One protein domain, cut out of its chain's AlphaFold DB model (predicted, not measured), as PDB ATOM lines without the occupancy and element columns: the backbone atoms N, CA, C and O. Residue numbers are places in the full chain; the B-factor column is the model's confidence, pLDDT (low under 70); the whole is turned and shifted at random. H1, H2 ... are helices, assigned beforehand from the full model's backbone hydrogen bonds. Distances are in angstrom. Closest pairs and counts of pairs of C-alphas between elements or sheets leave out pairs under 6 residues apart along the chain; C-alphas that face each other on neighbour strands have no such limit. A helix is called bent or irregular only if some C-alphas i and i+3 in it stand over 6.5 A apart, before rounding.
ATOM      1  N   THR A 319      42.866 -56.172 -33.008       75.44
ATOM      2  CA  THR A 319      43.391 -55.223 -32.010       75.44
ATOM      3  C   THR A 319      44.394 -54.226 -32.585       75.44
ATOM      4  O   THR A 319      44.589 -53.163 -31.992       75.44
ATOM      5  N   VAL A 320      44.960 -54.462 -33.776       79.50
ATOM      6  CA  VAL A 320      45.943 -53.556 -34.395       79.50
ATOM      7  C   VAL A 320      45.398 -52.144 -34.580       79.50
ATOM      8  O   VAL A 320      46.123 -51.173 -34.391       79.50
ATOM      9  N   GLY A 321      44.104 -52.006 -34.885       85.06
ATOM     10  CA  GLY A 321      43.457 -50.704 -35.002       85.06
ATOM     11  C   GLY A 321      43.430 -49.947 -33.672       85.06
ATOM     12  O   GLY A 321      43.746 -48.758 -33.633       85.06
ATOM     13  N   SER A 322      43.084 -50.618 -32.568       86.38
ATOM     14  CA  SER A 322      43.120 -50.014 -31.228       86.38
ATOM     15  C   SER A 322      44.542 -49.724 -30.756       86.38
ATOM     16  O   SER A 322      44.781 -48.672 -30.167       86.38
ATOM     17  N   GLU A 323      45.485 -50.610 -31.063       87.81
ATOM     18  CA  GLU A 323      46.892 -50.473 -30.691       87.81
ATOM     19  C   GLU A 323      47.576 -49.336 -31.442       87.81
ATOM     20  O   GLU A 323      48.277 -48.519 -30.843       87.81
ATOM     21  N   LEU A 324      47.299 -49.208 -32.740       91.62
ATOM     22  CA  LEU A 324      47.742 -48.073 -33.534       91.62
ATOM     23  C   LEU A 324      47.170 -46.769 -32.973       91.62
ATOM     24  O   LEU A 324      47.922 -45.824 -32.759       91.62
ATOM     25  N   LYS A 325      45.869 -46.713 -32.653       92.44
ATOM     26  CA  LYS A 325      45.272 -45.525 -32.014       92.44
ATOM     27  C   LYS A 325      45.955 -45.183 -30.686       92.44
ATOM     28  O   LYS A 325      46.226 -44.011 -30.438       92.44
ATOM     29  N   ALA A 326      46.233 -46.175 -29.840       91.25
ATOM     30  CA  ALA A 326      46.907 -45.968 -28.560       91.25
ATOM     31  C   ALA A 326      48.331 -45.421 -28.750       91.25
ATOM     32  O   ALA A 326      48.689 -44.416 -28.134       91.25
ATOM     33  N   ALA A 327      49.104 -46.019 -29.661       93.31
ATOM     34  CA  ALA A 327      50.443 -45.561 -30.020       93.31
ATOM     35  C   ALA A 327      50.436 -44.119 -30.557       93.31
ATOM     36  O   ALA A 327      51.231 -43.292 -30.114       93.31
ATOM     37  N   LEU A 328      49.512 -43.791 -31.463       95.00
ATOM     38  CA  LEU A 328      49.409 -42.451 -32.044       95.00
ATOM     39  C   LEU A 328      49.003 -41.396 -31.007       95.00
ATOM     40  O   LEU A 328      49.604 -40.326 -30.971       95.00
ATOM     41  N   ARG A 329      48.040 -41.697 -30.123       94.31
ATOM     42  CA  ARG A 329      47.662 -40.791 -29.019       94.31
ATOM     43  C   ARG A 329      48.839 -40.507 -28.094       94.31
ATOM     44  O   ARG A 329      49.057 -39.355 -27.728       94.31
ATOM     45  N   PHE A 330      49.615 -41.540 -27.762       94.50
ATOM     46  CA  PHE A 330      50.829 -41.384 -26.967       94.50
ATOM     47  C   PHE A 330      51.854 -40.473 -27.662       94.50
ATOM     48  O   PHE A 330      52.379 -39.548 -27.039       94.50
ATOM     49  N   LEU A 331      52.118 -40.691 -28.955       93.75
ATOM     50  CA  LEU A 331      53.067 -39.876 -29.721       93.75
ATOM     51  C   LEU A 331      52.631 -38.407 -29.808       93.75
ATOM     52  O   LEU A 331      53.463 -37.521 -29.606       93.75
ATOM     53  N   LEU A 332      51.337 -38.166 -30.039       93.69
ATOM     54  CA  LEU A 332      50.726 -36.836 -30.118       93.69
ATOM     55  C   LEU A 332      50.547 -36.144 -28.763       93.69
ATOM     56  O   LEU A 332      50.277 -34.948 -28.734       93.69
ATOM     57  N   LYS A 333      50.673 -36.878 -27.648       92.69
ATOM     58  CA  LYS A 333      50.364 -36.395 -26.290       92.69
ATOM     59  C   LYS A 333      48.967 -35.766 -26.176       92.69
ATOM     60  O   LYS A 333      48.759 -34.856 -25.380       92.69
ATOM     61  N   THR A 334      48.012 -36.243 -26.971       84.06
ATOM     62  CA  THR A 334      46.646 -35.717 -26.964       84.06
ATOM     63  C   THR A 334      45.738 -36.595 -26.111       84.06
ATOM     64  O   THR A 334      45.685 -37.815 -26.279       84.06
ATOM     65  N   THR A 335      45.023 -35.960 -25.184       78.06
ATOM     66  CA  THR A 335      43.917 -36.558 -24.425       78.06
ATOM     67  C   THR A 335      42.568 -36.298 -25.087       78.06
ATOM     68  O   THR A 335      41.558 -36.822 -24.618       78.06
ATOM     69  N   ALA A 336      42.542 -35.510 -26.171       76.25
ATOM     70  CA  ALA A 336      41.313 -35.188 -26.873       76.25
ATOM     71  C   ALA A 336      40.615 -36.484 -27.322       76.25
ATOM     72  O   ALA A 336      41.291 -37.439 -27.735       76.25
ATOM     73  N   PRO A 337      39.272 -36.533 -27.279       72.25
ATOM     74  CA  PRO A 337      38.484 -37.688 -27.691       72.25
ATOM     75  C   PRO A 337      38.474 -37.835 -29.223       72.25
ATOM     76  O   PRO A 337      37.427 -37.929 -29.850       72.25
ATOM     77  N   ILE A 338      39.649 -37.872 -29.857       74.19
ATOM     78  CA  ILE A 338      39.784 -38.155 -31.283       74.19
ATOM     79  C   ILE A 338      39.306 -39.590 -31.502       74.19
ATOM     80  O   ILE A 338      39.880 -40.554 -30.971       74.19
ATOM     81  N   THR A 339      38.216 -39.728 -32.251       74.81
ATOM     82  CA  THR A 339      37.471 -40.983 -32.392       74.81
ATOM     83  C   THR A 339      38.081 -41.896 -33.459       74.81
ATOM     84  O   THR A 339      38.055 -43.132 -33.326       74.81
ATOM     85  N   SER A 340      38.709 -41.322 -34.491       89.38
ATOM     86  CA  SER A 340      39.228 -42.067 -35.639       89.38
ATOM     87  C   SER A 340      40.755 -42.226 -35.629       89.38
ATOM     88  O   SER A 340      41.495 -41.399 -35.106       89.38
ATOM     89  N   ALA A 341      41.244 -43.325 -36.217       89.94
ATOM     90  CA  ALA A 341      42.681 -43.516 -36.424       89.94
ATOM     91  C   ALA A 341      43.221 -42.559 -37.496       89.94
ATOM     92  O   ALA A 341      44.349 -42.112 -37.375       89.94
ATOM     93  N   ALA A 342      42.414 -42.221 -38.510       92.88
ATOM     94  CA  ALA A 342      42.824 -41.352 -39.611       92.88
ATOM     95  C   ALA A 342      43.241 -39.959 -39.119       92.88
ATOM     96  O   ALA A 342      44.359 -39.538 -39.385       92.88
ATOM     97  N   GLN A 343      42.421 -39.326 -38.276       93.62
ATOM     98  CA  GLN A 343      42.731 -38.016 -37.686       93.62
ATOM     99  C   GLN A 343      44.014 -38.033 -36.841       93.62
ATOM    100  O   GLN A 343      44.807 -37.097 -36.876       93.62
ATOM    101  N   LEU A 344      44.245 -39.112 -36.083       95.19
ATOM    102  CA  LEU A 344      45.481 -39.276 -35.312       95.19
ATOM    103  C   LEU A 344      46.705 -39.423 -36.226       95.19
ATOM    104  O   LEU A 344      47.785 -38.939 -35.900       95.19
ATOM    105  N   ILE A 345      46.549 -40.097 -37.363       96.12
ATOM    106  CA  ILE A 345      47.624 -40.240 -38.342       96.12
ATOM    107  C   ILE A 345      47.914 -38.896 -39.005       96.12
ATOM    108  O   ILE A 345      49.071 -38.496 -39.043       96.12
ATOM    109  N   GLU A 346      46.893 -38.180 -39.469       95.69
ATOM    110  CA  GLU A 346      47.036 -36.851 -40.077       95.69
ATOM    111  C   GLU A 346      47.714 -35.864 -39.122       95.69
ATOM    112  O   GLU A 346      48.657 -35.184 -39.520       95.69
ATOM    113  N   GLY A 347      47.328 -35.858 -37.842       94.69
ATOM    114  CA  GLY A 347      47.988 -35.036 -36.825       94.69
ATOM    115  C   GLY A 347      49.467 -35.387 -36.630       94.69
ATOM    116  O   GLY A 347      50.301 -34.494 -36.466       94.69
ATOM    117  N   LEU A 348      49.816 -36.681 -36.674       95.69
ATOM    118  CA  LEU A 348      51.212 -37.116 -36.567       95.69
ATOM    119  C   LEU A 348      52.011 -36.750 -37.827       95.69
ATOM    120  O   LEU A 348      53.137 -36.275 -37.708       95.69
ATOM    121  N   LEU A 349      51.424 -36.924 -39.015       96.69
ATOM    122  CA  LEU A 349      52.026 -36.559 -40.302       96.69
ATOM    123  C   LEU A 349      52.220 -35.041 -40.445       96.69
ATOM    124  O   LEU A 349      53.204 -34.608 -41.035       96.69
ATOM    125  N   ALA A 350      51.334 -34.232 -39.858       96.38
ATOM    126  CA  ALA A 350      51.468 -32.776 -39.794       96.38
ATOM    127  C   ALA A 350      52.554 -32.300 -38.807       96.38
ATOM    128  O   ALA A 350      52.870 -31.112 -38.764       96.38
ATOM    129  N   SER A 351      53.142 -33.210 -38.019       96.00
ATOM    130  CA  SER A 351      54.122 -32.901 -36.974       96.00
ATOM    131  C   SER A 351      55.472 -33.598 -37.228       96.00
ATOM    132  O   SER A 351      55.780 -34.591 -36.557       96.00
ATOM    133  N   PRO A 352      56.337 -33.078 -38.130       96.12
ATOM    134  CA  PRO A 352      57.620 -33.709 -38.470       96.12
ATOM    135  C   PRO A 352      58.514 -33.997 -37.256       96.12
ATOM    136  O   PRO A 352      59.186 -35.024 -37.202       96.12
ATOM    137  N   SER A 353      58.482 -33.129 -36.241       96.06
ATOM    138  CA  SER A 353      59.242 -33.295 -34.995       96.06
ATOM    139  C   SER A 353      58.783 -34.491 -34.154       96.06
ATOM    140  O   SER A 353      59.601 -35.123 -33.487       96.06
ATOM    141  N   LEU A 354      57.491 -34.828 -34.179       93.81
ATOM    142  CA  LEU A 354      56.953 -35.994 -33.478       93.81
ATOM    143  C   LEU A 354      57.245 -37.278 -34.244       93.81
ATOM    144  O   LEU A 354      57.620 -38.277 -33.631       93.81
ATOM    145  N   LEU A 355      57.133 -37.236 -35.570       95.62
ATOM    146  CA  LEU A 355      57.486 -38.353 -36.437       95.62
ATOM    147  C   LEU A 355      58.981 -38.701 -36.334       95.62
ATOM    148  O   LEU A 355      59.331 -39.877 -36.269       95.62
ATOM    149  N   ALA A 356      59.849 -37.690 -36.205       96.44
ATOM    150  CA  ALA A 356      61.291 -37.843 -35.995       96.44
ATOM    151  C   ALA A 356      61.669 -38.594 -34.701       96.44
ATOM    152  O   ALA A 356      62.817 -39.005 -34.544       96.44
ATOM    153  N   ARG A 357      60.723 -38.794 -33.770       95.44
ATOM    154  CA  ARG A 357      60.939 -39.598 -32.553       95.44
ATOM    155  C   ARG A 357      60.880 -41.103 -32.820       95.44
ATOM    156  O   ARG A 357      61.272 -41.877 -31.949       95.44
ATOM    157  N   LEU A 358      60.350 -41.525 -33.969       96.56
ATOM    158  CA  LEU A 358      60.345 -42.927 -34.372       96.56
ATOM    159  C   LEU A 358      61.720 -43.323 -34.943       96.56
ATOM    160  O   LEU A 358      62.390 -42.476 -35.528       96.56
ATOM    161  N   PRO A 359      62.153 -44.593 -34.814       95.69
ATOM    162  CA  PRO A 359      63.471 -45.032 -35.284       95.69
ATOM    163  C   PRO A 359      63.691 -44.842 -36.791       95.69
ATOM    164  O   PRO A 359      64.807 -44.568 -37.219       95.69
ATOM    165  N   GLU A 360      62.626 -44.972 -37.587       96.94
ATOM    166  CA  GLU A 360      62.655 -44.853 -39.048       96.94
ATOM    167  C   GLU A 360      61.539 -43.894 -39.518       96.94
ATOM    168  O   GLU A 360      60.503 -44.345 -40.015       96.94
ATOM    169  N   PRO A 361      61.699 -42.564 -39.351       96.50
ATOM    170  CA  PRO A 361      60.620 -41.592 -39.563       96.50
ATOM    171  C   PRO A 361      60.037 -41.615 -40.978       96.50
ATOM    172  O   PRO A 361      58.821 -41.621 -41.134       96.50
ATOM    173  N   ALA A 362      60.890 -41.697 -42.005       97.19
ATOM    174  CA  ALA A 362      60.456 -41.720 -43.403       97.19
ATOM    175  C   ALA A 362      59.646 -42.985 -43.740       97.19
ATOM    176  O   ALA A 362      58.617 -42.923 -44.414       97.19
ATOM    177  N   GLN A 363      60.074 -44.141 -43.225       96.50
ATOM    178  CA  GLN A 363      59.346 -45.396 -43.402       96.50
ATOM    179  C   GLN A 363      58.025 -45.386 -42.623       96.50
ATOM    180  O   GLN A 363      57.002 -45.828 -43.149       96.50
ATOM    181  N   ALA A 364      58.021 -44.852 -41.397       96.81
ATOM    182  CA  ALA A 364      56.802 -44.650 -40.623       96.81
ATOM    183  C   ALA A 364      55.813 -43.753 -41.378       96.81
ATOM    184  O   ALA A 364      54.648 -44.120 -41.496       96.81
ATOM    185  N   GLU A 365      56.280 -42.636 -41.947       97.38
ATOM    186  CA  GLU A 365      55.469 -41.742 -42.777       97.38
ATOM    187  C   GLU A 365      54.795 -42.497 -43.923       97.38
ATOM    188  O   GLU A 365      53.574 -42.458 -44.077       97.38
ATOM    189  N   GLN A 366      55.593 -43.236 -44.697       96.19
ATOM    190  CA  GLN A 366      55.120 -43.984 -45.856       96.19
ATOM    191  C   GLN A 366      54.072 -45.034 -45.462       96.19
ATOM    192  O   GLN A 366      53.065 -45.201 -46.151       96.19
ATOM    193  N   LEU A 367      54.289 -45.752 -44.359       95.19
ATOM    194  CA  LEU A 367      53.356 -46.764 -43.859       95.19
ATOM    195  C   LEU A 367      52.057 -46.146 -43.337       95.19
ATOM    196  O   LEU A 367      50.980 -46.694 -43.563       95.19
ATOM    197  N   LEU A 368      52.147 -45.005 -42.658       96.38
ATOM    198  CA  LEU A 368      50.993 -44.271 -42.158       96.38
ATOM    199  C   LEU A 368      50.142 -43.712 -43.308       96.38
ATOM    200  O   LEU A 368      48.920 -43.855 -43.272       96.38
ATOM    201  N   ARG A 369      50.768 -43.174 -44.363       96.19
ATOM    202  CA  ARG A 369      50.076 -42.760 -45.598       96.19
ATOM    203  C   ARG A 369      49.387 -43.940 -46.283       96.19
ATOM    204  O   ARG A 369      48.185 -43.888 -46.500       96.19
ATOM    205  N   ARG A 370      50.091 -45.064 -46.456       95.00
ATOM    206  CA  ARG A 370      49.504 -46.312 -46.984       95.00
ATOM    207  C   ARG A 370      48.307 -46.812 -46.171       95.00
ATOM    208  O   ARG A 370      47.391 -47.416 -46.722       95.00
ATOM    209  N   TYR A 371      48.302 -46.590 -44.858       94.88
ATOM    210  CA  TYR A 371      47.146 -46.905 -44.022       94.88
ATOM    211  C   TYR A 371      45.963 -45.971 -44.279       94.88
ATOM    212  O   TYR A 371      44.829 -46.450 -44.313       94.88
ATOM    213  N   LEU A 372      46.199 -44.670 -44.474       95.50
ATOM    214  CA  LEU A 372      45.147 -43.733 -44.883       95.50
ATOM    215  C   LEU A 372      44.559 -44.127 -46.244       95.50
ATOM    216  O   LEU A 372      43.339 -44.232 -46.358       95.50
ATOM    217  N   ASP A 373      45.413 -44.463 -47.210       95.25
ATOM    218  CA  ASP A 373      45.025 -44.943 -48.543       95.25
ATOM    219  C   ASP A 373      44.138 -46.195 -48.453       95.25
ATOM    220  O   ASP A 373      43.031 -46.242 -48.992       95.25
ATOM    221  N   MET A 374      44.569 -47.192 -47.671       95.12
ATOM    222  CA  MET A 374      43.773 -48.391 -47.398       95.12
ATOM    223  C   MET A 374      42.428 -48.038 -46.748       95.12
ATOM    224  O   MET A 374      41.400 -48.606 -47.104       95.12
ATOM    225  N   ARG A 375      42.400 -47.120 -45.773       93.62
ATOM    226  CA  ARG A 375      41.158 -46.721 -45.092       93.62
ATOM    227  C   ARG A 375      40.187 -46.011 -46.028       93.62
ATOM    228  O   ARG A 375      38.987 -46.256 -45.903       93.62
ATOM    229  N   LYS A 376      40.687 -45.183 -46.945       94.44
ATOM    230  CA  LYS A 376      39.887 -44.553 -47.998       94.44
ATOM    231  C   LYS A 376      39.244 -45.626 -48.883       94.44
ATOM    232  O   LYS A 376      38.022 -45.638 -49.017       94.44
ATOM    233  N   ALA A 377      40.023 -46.616 -49.324       94.69
ATOM    234  CA  ALA A 377      39.511 -47.742 -50.101       94.69
ATOM    235  C   ALA A 377      38.490 -48.616 -49.340       94.69
ATOM    236  O   ALA A 377      37.511 -49.069 -49.934       94.69
ATOM    237  N   VAL A 378      38.655 -48.819 -48.024       93.06
ATOM    238  CA  VAL A 378      37.665 -49.538 -47.192       93.06
ATOM    239  C   VAL A 378      36.327 -48.811 -47.194       93.06
ATOM    240  O   VAL A 378      35.291 -49.453 -47.343       93.06
ATOM    241  N   LEU A 379      36.348 -47.490 -47.005       92.81
ATOM    242  CA  LEU A 379      35.135 -46.679 -46.897       92.81
ATOM    243  C   LEU A 379      34.416 -46.523 -48.239       92.81
ATOM    244  O   LEU A 379      33.194 -46.598 -48.268       92.81
ATOM    245  N   GLN A 380      35.160 -46.319 -49.327       94.75
ATOM    246  CA  GLN A 380      34.578 -46.086 -50.651       94.75
ATOM    247  C   GLN A 380      34.183 -47.388 -51.359       94.75
ATOM    248  O   GLN A 380      33.161 -47.444 -52.033       94.75
ATOM    249  N   HIS A 381      34.988 -48.445 -51.212       94.88
ATOM    250  CA  HIS A 381      34.914 -49.624 -52.080       94.88
ATOM    251  C   HIS A 381      34.674 -50.928 -51.318       94.88
ATOM    252  O   HIS A 381      34.743 -51.998 -51.919       94.88
ATOM    253  N   GLY A 382      34.478 -50.889 -49.993       93.94
ATOM    254  CA  GLY A 382      34.412 -52.107 -49.177       93.94
ATOM    255  C   GLY A 382      35.675 -52.973 -49.305       93.94
ATOM    256  O   GLY A 382      35.597 -54.202 -49.177       93.94
ATOM    257  N   ALA A 383      36.813 -52.339 -49.611       95.00
ATOM    258  CA  ALA A 383      38.057 -52.979 -50.013       95.00
ATOM    259  C   ALA A 383      39.142 -52.821 -48.945       95.00
ATOM    260  O   ALA A 383      39.354 -51.735 -48.427       95.00
ATOM    261  N   ALA A 384      39.841 -53.893 -48.595       92.75
ATOM    262  CA  ALA A 384      40.806 -53.922 -47.504       92.75
ATOM    263  C   ALA A 384      42.109 -54.620 -47.908       92.75
ATOM    264  O   ALA A 384      42.171 -55.388 -48.871       92.75
ATOM    265  N   GLY A 385      43.155 -54.397 -47.117       88.00
ATOM    266  CA  GLY A 385      44.343 -55.239 -47.124       88.00
ATOM    267  C   GLY A 385      44.142 -56.442 -46.203       88.00
ATOM    268  O   GLY A 385      44.050 -56.281 -44.991       88.00
ATOM    269  N   GLN A 386      44.105 -57.655 -46.755       77.62
ATOM    270  CA  GLN A 386      44.247 -58.900 -45.984       77.62
ATOM    271  C   GLN A 386      45.707 -59.129 -45.570       77.62
ATOM    272  O   GLN A 386      46.005 -59.883 -44.647       77.62
ATOM    273  N   ASN A 387      46.645 -58.478 -46.259       63.66
ATOM    274  CA  ASN A 387      48.054 -58.706 -46.024       63.66
ATOM    275  C   ASN A 387      48.500 -58.022 -44.738       63.66
ATOM    276  O   ASN A 387      48.646 -56.799 -44.679       63.66
ATOM    277  N   GLY A 388      48.884 -58.841 -43.762       67.44
ATOM    278  CA  GLY A 388      49.593 -58.410 -42.566       67.44
ATOM    279  C   GLY A 388      50.846 -57.574 -42.834       67.44
ATOM    280  O   GLY A 388      51.381 -57.027 -41.894       67.44
ATOM    281  N   ARG A 389      51.321 -57.393 -44.079       79.50
ATOM    282  CA  ARG A 389      52.498 -56.561 -44.391       79.50
ATOM    283  C   ARG A 389      52.360 -55.137 -43.888       79.50
ATOM    284  O   ARG A 389      53.289 -54.653 -43.247       79.50
ATOM    285  N   LEU A 390      51.246 -54.468 -44.181       88.94
ATOM    286  CA  LEU A 390      51.058 -53.090 -43.735       88.94
ATOM    287  C   LEU A 390      51.007 -53.041 -42.206       88.94
ATOM    288  O   LEU A 390      51.749 -52.283 -41.593       88.94
ATOM    289  N   PHE A 391      50.200 -53.906 -41.598       88.12
ATOM    290  CA  PHE A 391      49.999 -53.953 -40.152       88.12
ATOM    291  C   PHE A 391      51.238 -54.390 -39.365       88.12
ATOM    292  O   PHE A 391      51.570 -53.771 -38.364       88.12
ATOM    293  N   GLU A 392      51.972 -55.391 -39.836       87.31
ATOM    294  CA  GLU A 392      53.241 -55.853 -39.270       87.31
ATOM    295  C   GLU A 392      54.315 -54.771 -39.401       87.31
ATOM    296  O   GLU A 392      55.067 -54.517 -38.460       87.31
ATOM    297  N   SER A 393      54.365 -54.081 -40.544       90.69
ATOM    298  CA  SER A 393      55.303 -52.973 -40.735       90.69
ATOM    299  C   SER A 393      54.943 -51.792 -39.832       90.69
ATOM    300  O   SER A 393      55.827 -51.240 -39.182       90.69
ATOM    301  N   LEU A 394      53.659 -51.435 -39.713       92.38
ATOM    302  CA  LEU A 394      53.177 -50.429 -38.758       92.38
ATOM    303  C   LEU A 394      53.485 -50.839 -37.319       92.38
ATOM    304  O   LEU A 394      53.904 -50.008 -36.516       92.38
ATOM    305  N   TYR A 395      53.331 -52.120 -36.994       90.62
ATOM    306  CA  TYR A 395      53.646 -52.635 -35.674       90.62
ATOM    307  C   TYR A 395      55.123 -52.430 -35.340       90.62
ATOM    308  O   TYR A 395      55.451 -51.828 -34.319       90.62
ATOM    309  N   ARG A 396      56.018 -52.864 -36.232       91.31
ATOM    310  CA  ARG A 396      57.471 -52.762 -36.042       91.31
ATOM    311  C   ARG A 396      57.978 -51.317 -36.061       91.31
ATOM    312  O   ARG A 396      58.868 -50.997 -35.281       91.31
ATOM    313  N   THR A 397      57.408 -50.466 -36.915       94.75
ATOM    314  CA  THR A 397      57.937 -49.115 -37.197       94.75
ATOM    315  C   THR A 397      57.273 -48.022 -36.353       94.75
ATOM    316  O   THR A 397      57.902 -47.013 -36.046       94.75
ATOM    317  N   VAL A 398      56.011 -48.208 -35.945       95.00
ATOM    318  CA  VAL A 398      55.218 -47.190 -35.228       95.00
ATOM    319  C   VAL A 398      54.799 -47.677 -33.842       95.00
ATOM    320  O   VAL A 398      55.162 -47.063 -32.840       95.00
ATOM    321  N   ILE A 399      54.064 -48.790 -33.759       92.94
ATOM    322  CA  ILE A 399      53.403 -49.216 -32.510       92.94
ATOM    323  C   ILE A 399      54.426 -49.644 -31.453       92.94
ATOM    324  O   ILE A 399      54.411 -49.143 -30.327       92.94
ATOM    325  N   ARG A 400      55.334 -50.561 -31.801       91.88
ATOM    326  CA  ARG A 400      56.349 -51.081 -30.878       91.88
ATOM    327  C   ARG A 400      57.303 -49.975 -30.404       91.88
ATOM    328  O   ARG A 400      57.480 -49.872 -29.191       91.88
ATOM    329  N   PRO A 401      57.854 -49.102 -31.271       95.25
ATOM    330  CA  PRO A 401      58.679 -47.988 -30.813       95.25
ATOM    331  C   PRO A 401      57.924 -46.991 -29.933       95.25
ATOM    332  O   PRO A 401      58.469 -46.561 -28.918       95.25
ATOM    333  N   ALA A 402      56.665 -46.668 -30.251       94.06
ATOM    334  CA  ALA A 402      55.842 -45.806 -29.401       94.06
ATOM    335  C   ALA A 402      55.674 -46.389 -27.990       94.06
ATOM    336  O   ALA A 402      55.831 -45.671 -27.006       94.06
ATOM    337  N   ARG A 403      55.446 -47.703 -27.874       90.31
ATOM    338  CA  ARG A 403      55.387 -48.402 -26.580       90.31
ATOM    339  C   ARG A 403      56.725 -48.387 -25.841       90.31
ATOM    340  O   ARG A 403      56.751 -48.155 -24.637       90.31
ATOM    341  N   SER A 404      57.840 -48.597 -26.538       92.75
ATOM    342  CA  SER A 404      59.172 -48.496 -25.926       92.75
ATOM    343  C   SER A 404      59.448 -47.085 -25.403       92.75
ATOM    344  O   SER A 404      59.927 -46.930 -24.284       92.75
ATOM    345  N   LEU A 405      59.077 -46.053 -26.163       92.19
ATOM    346  CA  LEU A 405      59.151 -44.659 -25.723       92.19
ATOM    347  C   LEU A 405      58.242 -44.388 -24.518       92.19
ATOM    348  O   LEU A 405      58.632 -43.642 -23.625       92.19
ATOM    349  N   GLN A 406      57.053 -44.992 -24.480       91.94
ATOM    350  CA  GLN A 406      56.133 -44.900 -23.347       91.94
ATOM    351  C   GLN A 406      56.723 -45.530 -22.086       91.94
ATOM    352  O   GLN A 406      56.628 -44.937 -21.018       91.94
ATOM    353  N   ALA A 407      57.381 -46.683 -22.209       89.31
ATOM    354  CA  ALA A 407      58.043 -47.357 -21.092       89.31
ATOM    355  C   ALA A 407      59.265 -46.589 -20.552       89.31
ATOM    356  O   ALA A 407      59.625 -46.760 -19.390       89.31
ATOM    357  N   LEU A 408      59.902 -45.751 -21.379       87.62
ATOM    358  CA  LEU A 408      61.051 -44.925 -20.990       87.62
ATOM    359  C   LEU A 408      60.663 -43.589 -20.347       87.62
ATOM    360  O   LEU A 408      61.516 -42.955 -19.727       87.62
TER     361      LEU A 408
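This is residues 319 to 408 of the 1147 residues of the protein "Hypothetical protein" of Symbiodinium natans (UniProt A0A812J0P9). Four helical pieces, H1, H2, H4 and arm H5a, pack in a ring as a small skewed bundle; arm H5b runs on past H1, and short H3 sits by the corner of H2 and H4. The printed part has 90 residues with five named helices, H1 to H5 in order, all helix, compact: radius of gyration of the C-alphas 12.4 A, spans 40 by 27 by 24 A.

H1, residues 320 to 332, touches H2, residues 341 to 349; the closest C-alphas, Lys 325 and Ala 341, are 5.5 A apart. H3, residues 352 to 355, and H2 only just touch, only at the corner, with 3 pairs of C-alphas within 8 A. H4, residues 361 to 381, touches H2, closest C-alphas Ala 342 and Leu 372, 6.2 A. H5, residues 388 to 408, assigned as one helix by its hydrogen bonds, is bent: C-alphas 397 and 400 are 6.8 A apart, with arms H5a, 388 to 397, and H5b, 400 to 408. H4 and H5a form a hairpin, opposite ways at a shallow tilt of 34.6 degrees, only just short of steep; closest C-alphas Ala 364 and Thr 397, 5.7 A. H1 touches H5b with residues 327 to 331 alone, closest C-alphas Ala 327 and Ala 402, 5.4 A. Every O i to N i+4 pair is within hydrogen-bond range in H1, H2, H4, H5a and H5b; H3 is too short for one.

H1, 17.9 A long, begins at C-alpha 320, (45.943, -53.556, -34.395). H4 is 29.7 A long. H5b ends at C-alpha 408, (61.051, -44.925, -20.990).

The printed part has no cut and no long link. Residues 387 to 388 are under pLDDT 70.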